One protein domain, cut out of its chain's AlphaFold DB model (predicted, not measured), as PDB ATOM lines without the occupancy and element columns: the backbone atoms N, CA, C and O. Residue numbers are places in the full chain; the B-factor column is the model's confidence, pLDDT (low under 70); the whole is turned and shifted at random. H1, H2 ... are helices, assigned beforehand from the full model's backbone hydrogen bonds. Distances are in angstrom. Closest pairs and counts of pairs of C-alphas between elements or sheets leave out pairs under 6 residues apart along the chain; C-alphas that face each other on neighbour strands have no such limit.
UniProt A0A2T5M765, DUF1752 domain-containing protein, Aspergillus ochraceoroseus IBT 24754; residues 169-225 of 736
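This is residues 169 to 225 of the 736 residues of the protein "DUF1752 domain-containing protein" of Aspergillus ochraceoroseus IBT 24754 (UniProt A0A2T5M765). Two helices, H1 and H2, lie side by side as a helical hairpin. Before it, the unnamed stretch of residues 169 to 185 bows outward along one side of the pair, from near the end where H1 links to H2 back to the start of H1. The printed part has 57 residues with two named helices, H1 then H2, and no named strand; the class is all helix. The whole is compact, with a radius of gyration of the C-alphas of 11.3 A, yet elongated in outline, spanning 37 by 20 by 13 A.

After residues 169 to 185 comes H1, residues 186 to 198, and after a short link of 7 residues comes H2, residues 206 to 222. H1 and H2 form a helical hairpin and touch, with 23 pairs of C-alphas within 8 A. Their closest C-alphas, those of Phe 196 and Glu 210, are 4.9 A apart. Their lines stand at a shallow tilt of 24 degrees, and they run opposite ways. Their centres are 8.4 A apart. In H1 and H2 every O i to N i+4 pair is within hydrogen-bond range.

The printed part begins with C-alpha 169 at (153.810, 122.031, 166.715). H1, residues 186 to 198, begins with C-alpha 186 at (163.647, 131.221, 142.341) and measures 18.5 A from first to last C-alpha. H2, residues 206 to 222, measures 24.0 A and ends with C-alpha 222 at (168.024, 123.535, 137.348).

The two C-alphas farthest apart, those of Val 170 and Glu 225, are 37.6 A apart. The printed part has no cut. The mean pLDDT of the printed part is 86.6, and residues 223 and 225 are under 70.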
ATOM      1  N   PRO A 169     153.548 120.991 167.704       70.56
ATOM      2  CA  PRO A 169     153.810 122.031 166.715       70.56
ATOM      3  C   PRO A 169     153.189 123.351 167.189       70.56
ATOM      4  O   PRO A 169     151.999 123.411 167.489       70.56
ATOM      5  N   VAL A 170     154.010 124.396 167.266       75.12
ATOM      6  CA  VAL A 170     153.609 125.748 167.692       75.12
ATOM      7  C   VAL A 170     153.155 126.574 166.486       75.12
ATOM      8  O   VAL A 170     152.265 127.415 166.592       75.12
ATOM      9  N   LEU A 171     153.734 126.301 165.315       81.00
ATOM     10  CA  LEU A 171     153.433 126.979 164.059       81.00
ATOM     11  C   LEU A 171     152.607 126.073 163.136       81.00
ATOM     12  O   LEU A 171     152.816 124.860 163.062       81.00
ATOM     13  N   THR A 172     151.692 126.668 162.369       82.25
ATOM     14  CA  THR A 172     150.982 125.969 161.288       82.25
ATOM     15  C   THR A 172     150.991 126.811 160.020       82.25
ATOM     16  O   THR A 172     150.828 128.030 160.067       82.25
ATOM     17  N   VAL A 173     151.168 126.167 158.864       84.88
ATOM     18  CA  VAL A 173     151.103 126.871 157.578       84.88
ATOM     19  C   VAL A 173     149.655 127.200 157.237       84.88
ATOM     20  O   VAL A 173     148.786 126.319 157.183       84.88
ATOM     21  N   ASP A 174     149.405 128.473 156.943       85.12
ATOM     22  CA  ASP A 174     148.174 128.920 156.305       85.12
ATOM     23  C   ASP A 174     148.212 128.579 154.808       85.12
ATOM     24  O   ASP A 174     148.702 129.338 153.967       85.12
ATOM     25  N   ALA A 175     147.690 127.398 154.477       81.62
ATOM     26  CA  ALA A 175     147.595 126.927 153.103       81.62
ATOM     27  C   ALA A 175     146.760 127.866 152.208       81.62
ATOM     28  O   ALA A 175     147.027 127.935 151.016       81.62
ATOM     29  N   ALA A 176     145.834 128.661 152.760       79.06
ATOM     30  CA  ALA A 176     145.062 129.632 151.983       79.06
ATOM     31  C   ALA A 176     145.858 130.906 151.631       79.06
ATOM     32  O   ALA A 176     145.372 131.737 150.867       79.06
ATOM     33  N   LYS A 177     147.078 131.085 152.162       83.50
ATOM     34  CA  LYS A 177     148.001 132.168 151.770       83.50
ATOM     35  C   LYS A 177     149.167 131.684 150.909       83.50
ATOM     36  O   LYS A 177     149.822 132.508 150.273       83.50
ATOM     37  N   ILE A 178     149.416 130.376 150.848       86.19
ATOM     38  CA  ILE A 178     150.589 129.812 150.167       86.19
ATOM     39  C   ILE A 178     150.576 130.059 148.647       86.19
ATOM     40  O   ILE A 178     151.633 130.162 148.036       86.19
ATOM     41  N   HIS A 179     149.400 130.250 148.035       80.88
ATOM     42  CA  HIS A 179     149.296 130.597 146.614       80.88
ATOM     43  C   HIS A 179     149.811 132.000 146.259       80.88
ATOM     44  O   HIS A 179     149.892 132.332 145.077       80.88
ATOM     45  N   LYS A 180     150.118 132.838 147.259       84.75
ATOM     46  CA  LYS A 180     150.759 134.144 147.055       84.75
ATOM     47  C   LYS A 180     152.268 134.027 146.840       84.75
ATOM     48  O   LYS A 180     152.882 135.004 146.424       84.75
ATOM     49  N   VAL A 181     152.862 132.867 147.132       85.69
ATOM     50  CA  VAL A 181     154.258 132.587 146.790       85.69
ATOM     51  C   VAL A 181     154.346 132.459 145.273       85.69
ATOM     52  O   VAL A 181     153.716 131.579 144.684       85.69
ATOM     53  N   ASP A 182     155.123 133.343 144.651       84.38
ATOM     54  CA  ASP A 182     155.449 133.232 143.236       84.38
ATOM     55  C   ASP A 182     156.324 131.993 143.016       84.38
ATOM     56  O   ASP A 182     157.417 131.864 143.569       84.38
ATOM     57  N   THR A 183     155.803 131.058 142.230       87.19
ATOM     58  CA  THR A 183     156.441 129.783 141.922       87.19
ATOM     59  C   THR A 183     157.336 129.825 140.689       87.19
ATOM     60  O   THR A 183     158.033 128.845 140.454       87.19
ATOM     61  N   ALA A 184     157.336 130.923 139.925       82.50
ATOM     62  CA  ALA A 184     158.295 131.165 138.844       82.50
ATOM     63  C   ALA A 184     159.546 131.927 139.331       82.50
ATOM     64  O   ALA A 184     160.566 131.967 138.645       82.50
ATOM     65  N   ASN A 185     159.491 132.530 140.524       88.00
ATOM     66  CA  ASN A 185     160.614 133.246 141.114       88.00
ATOM     67  C   ASN A 185     161.451 132.333 142.026       88.00
ATOM     68  O   ASN A 185     161.051 131.969 143.137       88.00
ATOM     69  N   THR A 186     162.674 132.028 141.587       88.12
ATOM     70  CA  THR A 186     163.647 131.221 142.341       88.12
ATOM     71  C   THR A 186     163.986 131.807 143.715       88.12
ATOM     72  O   THR A 186     164.203 131.039 144.652       88.12
ATOM     73  N   GLN A 187     163.979 133.135 143.880       88.62
ATOM     74  CA  GLN A 187     164.252 133.794 145.166       88.62
ATOM     75  C   GLN A 187     163.081 133.656 146.145       88.62
ATOM     76  O   GLN A 187     163.296 133.451 147.340       88.62
ATOM     77  N   SER A 188     161.838 133.695 145.655       90.44
ATOM     78  CA  SER A 188     160.647 133.447 146.479       90.44
ATOM     79  C   SER A 188     160.606 132.006 146.992       90.44
ATOM     80  O   SER A 188     160.324 131.779 148.171       90.44
ATOM     81  N   LEU A 189     160.957 131.033 146.143       91.31
ATOM     82  CA  LEU A 189     161.082 129.630 146.547       91.31
ATOM     83  C   LEU A 189     162.245 129.403 147.526       91.31
ATOM     84  O   LEU A 189     162.069 128.673 148.502       91.31
ATOM     85  N   HIS A 190     163.392 130.057 147.314       91.75
ATOM     86  CA  HIS A 190     164.532 130.014 148.236       91.75
ATOM     87  C   HIS A 190     164.167 130.566 149.621       91.75
ATOM     88  O   HIS A 190     164.400 129.906 150.631       91.75
ATOM     89  N   GLY A 191     163.528 131.741 149.681       91.81
ATOM     90  CA  GLY A 191     163.073 132.344 150.937       91.81
ATOM     91  C   GLY A 191     162.059 131.468 151.682       91.81
ATOM     92  O   GLY A 191     162.177 131.282 152.891       91.81
ATOM     93  N   MET A 192     161.108 130.864 150.961       92.31
ATOM     94  CA  MET A 192     160.162 129.898 151.535       92.31
ATOM     95  C   MET A 192     160.876 128.658 152.098       92.31
ATOM     96  O   MET A 192     160.551 128.224 153.202       92.31
ATOM     97  N   TRP A 193     161.853 128.103 151.372       94.56
ATOM     98  CA  TRP A 193     162.651 126.976 151.859       94.56
ATOM     99  C   TRP A 193     163.448 127.341 153.118       94.56
ATOM    100  O   TRP A 193     163.360 126.623 154.109       94.56
ATOM    101  N   MET A 194     164.125 128.493 153.137       93.94
ATOM    102  CA  MET A 194     164.877 128.976 154.302       93.94
ATOM    103  C   MET A 194     164.007 129.121 155.560       93.94
ATOM    104  O   MET A 194     164.426 128.723 156.650       93.94
ATOM    105  N   VAL A 195     162.780 129.640 155.422       92.38
ATOM    106  CA  VAL A 195     161.808 129.698 156.529       92.38
ATOM    107  C   VAL A 195     161.421 128.290 156.980       92.38
ATOM    108  O   VAL A 195     161.431 128.005 158.177       92.38
ATOM    109  N   PHE A 196     161.121 127.381 156.049       92.75
ATOM    110  CA  PHE A 196     160.730 126.018 156.402       92.75
ATOM    111  C   PHE A 196     161.867 125.182 156.992       92.75
ATOM    112  O   PHE A 196     161.572 124.393 157.878       92.75
ATOM    113  N   SER A 197     163.131 125.377 156.605       92.19
ATOM    114  CA  SER A 197     164.280 124.727 157.253       92.19
ATOM    115  C   SER A 197     164.492 125.212 158.687       92.19
ATOM    116  O   SER A 197     164.674 124.390 159.582       92.19
ATOM    117  N   LYS A 198     164.396 126.525 158.946       90.38
ATOM    118  CA  LYS A 198     164.522 127.071 160.312       90.38
ATOM    119  C   LYS A 198     163.339 126.697 161.214       90.38
ATOM    120  O   LYS A 198     163.529 126.395 162.387       90.38
ATOM    121  N   CYS A 199     162.124 126.671 160.671       89.38
ATOM    122  CA  CYS A 199     160.908 126.346 161.421       89.38
ATOM    123  C   CYS A 199     160.512 124.855 161.360       89.38
ATOM    124  O   CYS A 199     159.455 124.493 161.880       89.38
ATOM    125  N   ALA A 200     161.328 123.983 160.750       88.56
ATOM    126  CA  ALA A 200     160.969 122.598 160.421       88.56
ATOM    127  C   ALA A 200     160.536 121.753 161.628       88.56
ATOM    128  O   ALA A 200     159.652 120.902 161.503       88.56
ATOM    129  N   ASP A 201     161.171 121.978 162.780       86.12
ATOM    130  CA  ASP A 201     160.933 121.228 164.016       86.12
ATOM    131  C   ASP A 201     159.854 121.868 164.916       86.12
ATOM    132  O   ASP A 201     159.400 121.231 165.862       86.12
ATOM    133  N   TYR A 202     159.394 123.084 164.594       85.75
ATOM    134  CA  TYR A 202     158.366 123.831 165.341       85.75
ATOM    135  C   TYR A 202     156.983 123.803 164.672       85.75
ATOM    136  O   TYR A 202     156.023 124.372 165.199       85.75
ATOM    137  N   MET A 203     156.877 123.180 163.497       85.00
ATOM    138  CA  MET A 203     155.736 123.301 162.594       85.00
ATOM    139  C   MET A 203     155.163 121.936 162.210       85.00
ATOM    140  O   MET A 203     155.905 120.973 162.006       85.00
ATOM    141  N   GLU A 204     153.838 121.842 162.073       83.69
ATOM    142  CA  GLU A 204     153.197 120.590 161.653       83.69
ATOM    143  C   GLU A 204     153.664 120.179 160.240       83.69
ATOM    144  O   GLU A 204     153.666 120.977 159.306       83.69
ATOM    145  N   GLU A 205     154.176 118.947 160.140       86.06
ATOM    146  CA  GLU A 205     154.981 118.423 159.024       86.06
ATOM    147  C   GLU A 205     156.075 119.353 158.463       86.06
ATOM    148  O   GLU A 205     156.418 119.248 157.280       86.06
ATOM    149  N   GLY A 206     156.692 120.203 159.289       89.44
ATOM    150  CA  GLY A 206     157.725 121.141 158.841       89.44
ATOM    151  C   GLY A 206     158.840 120.479 158.023       89.44
ATOM    152  O   GLY A 206     159.166 120.960 156.944       89.44
ATOM    153  N   ARG A 207     159.299 119.284 158.418       90.81
ATOM    154  CA  ARG A 207     160.260 118.460 157.648       90.81
ATOM    155  C   ARG A 207     159.777 118.020 156.250       90.81
ATOM    156  O   ARG A 207     160.590 117.879 155.337       90.81
ATOM    157  N   ARG A 208     158.470 117.805 156.031       91.94
ATOM    158  CA  ARG A 208     157.910 117.511 154.688       91.94
ATOM    159  C   ARG A 208     157.779 118.784 153.853       91.94
ATOM    160  O   ARG A 208     157.973 118.723 152.643       91.94
ATOM    161  N   LEU A 209     157.466 119.915 154.485       92.81
ATOM    162  CA  LEU A 209     157.352 121.223 153.833       92.81
ATOM    163  C   LEU A 209     158.729 121.787 153.444       92.81
ATOM    164  O   LEU A 209     158.893 122.291 152.334       92.81
ATOM    165  N   GLU A 210     159.740 121.593 154.291       94.44
ATOM    166  CA  GLU A 210     161.165 121.766 153.991       94.44
ATOM    167  C   GLU A 210     161.566 120.932 152.762       94.44
ATOM    168  O   GLU A 210     162.040 121.482 151.771       94.44
ATOM    169  N   ASN A 211     161.293 119.620 152.759       94.62
ATOM    170  CA  ASN A 211     161.628 118.775 151.609       94.62
ATOM    171  C   ASN A 211     160.888 119.189 150.324       94.62
ATOM    172  O   ASN A 211     161.473 119.155 149.241       94.62
ATOM    173  N   LEU A 212     159.618 119.591 150.429       93.06
ATOM    174  CA  LEU A 212     158.843 120.072 149.287       93.06
ATOM    175  C   LEU A 212     159.439 121.365 148.717       93.06
ATOM    176  O   LEU A 212     159.696 121.437 147.519       93.06
ATOM    177  N   SER A 213     159.659 122.368 149.566       93.38
ATOM    178  CA  SER A 213     160.192 123.675 149.164       93.38
ATOM    179  C   SER A 213     161.600 123.567 148.579       93.38
ATOM    180  O   SER A 213     161.830 124.129 147.511       93.38
ATOM    181  N   TRP A 214     162.480 122.748 149.169       94.62
ATOM    182  CA  TRP A 214     163.777 122.390 148.585       94.62
ATOM    183  C   TRP A 214     163.620 121.824 147.171       94.62
ATOM    184  O   TRP A 214     164.183 122.354 146.220       94.62
ATOM    185  N   ARG A 215     162.797 120.780 146.998       93.62
ATOM    186  CA  ARG A 215     162.607 120.123 145.692       93.62
ATOM    187  C   ARG A 215     162.002 121.044 144.638       93.62
ATOM    188  O   ARG A 215     162.336 120.898 143.465       93.62
ATOM    189  N   LEU A 216     161.119 121.960 145.035       91.62
ATOM    190  CA  LEU A 216     160.580 122.979 144.140       91.62
ATOM    191  C   LEU A 216     161.652 123.994 143.755       91.62
ATOM    192  O   LEU A 216     161.818 124.244 142.569       91.62
ATOM    193  N   TRP A 217     162.422 124.502 144.717       93.19
ATOM    194  CA  TRP A 217     163.522 125.423 144.449       93.19
ATOM    195  C   TRP A 217     164.586 124.800 143.533       93.19
ATOM    196  O   TRP A 217     164.894 125.378 142.499       93.19
ATOM    197  N   THR A 218     165.069 123.588 143.831       88.50
ATOM    198  CA  THR A 218     166.037 122.857 142.989       88.50
ATOM    199  C   THR A 218     165.494 122.573 141.583       88.50
ATOM    200  O   THR A 218     166.226 122.651 140.599       88.50
ATOM    201  N   ARG A 219     164.204 122.237 141.447       88.56
ATOM    202  CA  ARG A 219     163.580 122.076 140.125       88.56
ATOM    203  C   ARG A 219     163.555 123.403 139.368       88.56
ATOM    204  O   ARG A 219     163.865 123.418 138.182       88.56
ATOM    205  N   GLU A 220     163.207 124.489 140.041       87.56
ATOM    206  CA  GLU A 220     163.102 125.811 139.428       87.56
ATOM    207  C   GLU A 220     164.473 126.369 139.015       87.56
ATOM    208  O   GLU A 220     164.593 126.967 137.954       87.56
ATOM    209  N   THR A 221     165.534 126.117 139.790       84.25
ATOM    210  CA  THR A 221     166.896 126.574 139.460       84.25
ATOM    211  C   THR A 221     167.603 125.741 138.387       84.25
ATOM    212  O   THR A 221     168.468 126.279 137.699       84.25
ATOM    213  N   PHE A 222     167.276 124.447 138.233       76.31
ATOM    214  CA  PHE A 222     168.024 123.535 137.348       76.31
ATOM    215  C   PHE A 222     167.223 122.883 136.209       76.31
ATOM    216  O   PHE A 222     167.835 122.393 135.256       76.31
ATOM    217  N   CYS A 223     165.891 122.814 136.292       69.38
ATOM    218  CA  CYS A 223     165.050 122.136 135.293       69.38
ATOM    219  C   CYS A 223     164.130 123.074 134.506       69.38
ATOM    220  O   CYS A 223     163.699 122.686 133.422       69.38
ATOM    221  N   VAL A 224     163.828 124.274 135.013       72.12
ATOM    222  CA  VAL A 224     162.971 125.234 134.308       72.12
ATOM    223  C   VAL A 224     163.821 126.375 133.754       72.12
ATOM    224  O   VAL A 224     164.479 127.105 134.485       72.12
ATOM    225  N   GLU A 225     163.840 126.502 132.429       56.75
ATOM    226  CA  GLU A 225     164.525 127.597 131.744       56.75
ATOM    227  C   GLU A 225     163.694 128.885 131.902       56.75
ATOM    228  O   GLU A 225     162.496 128.860 131.596       56.75
TER     229      GLU A 225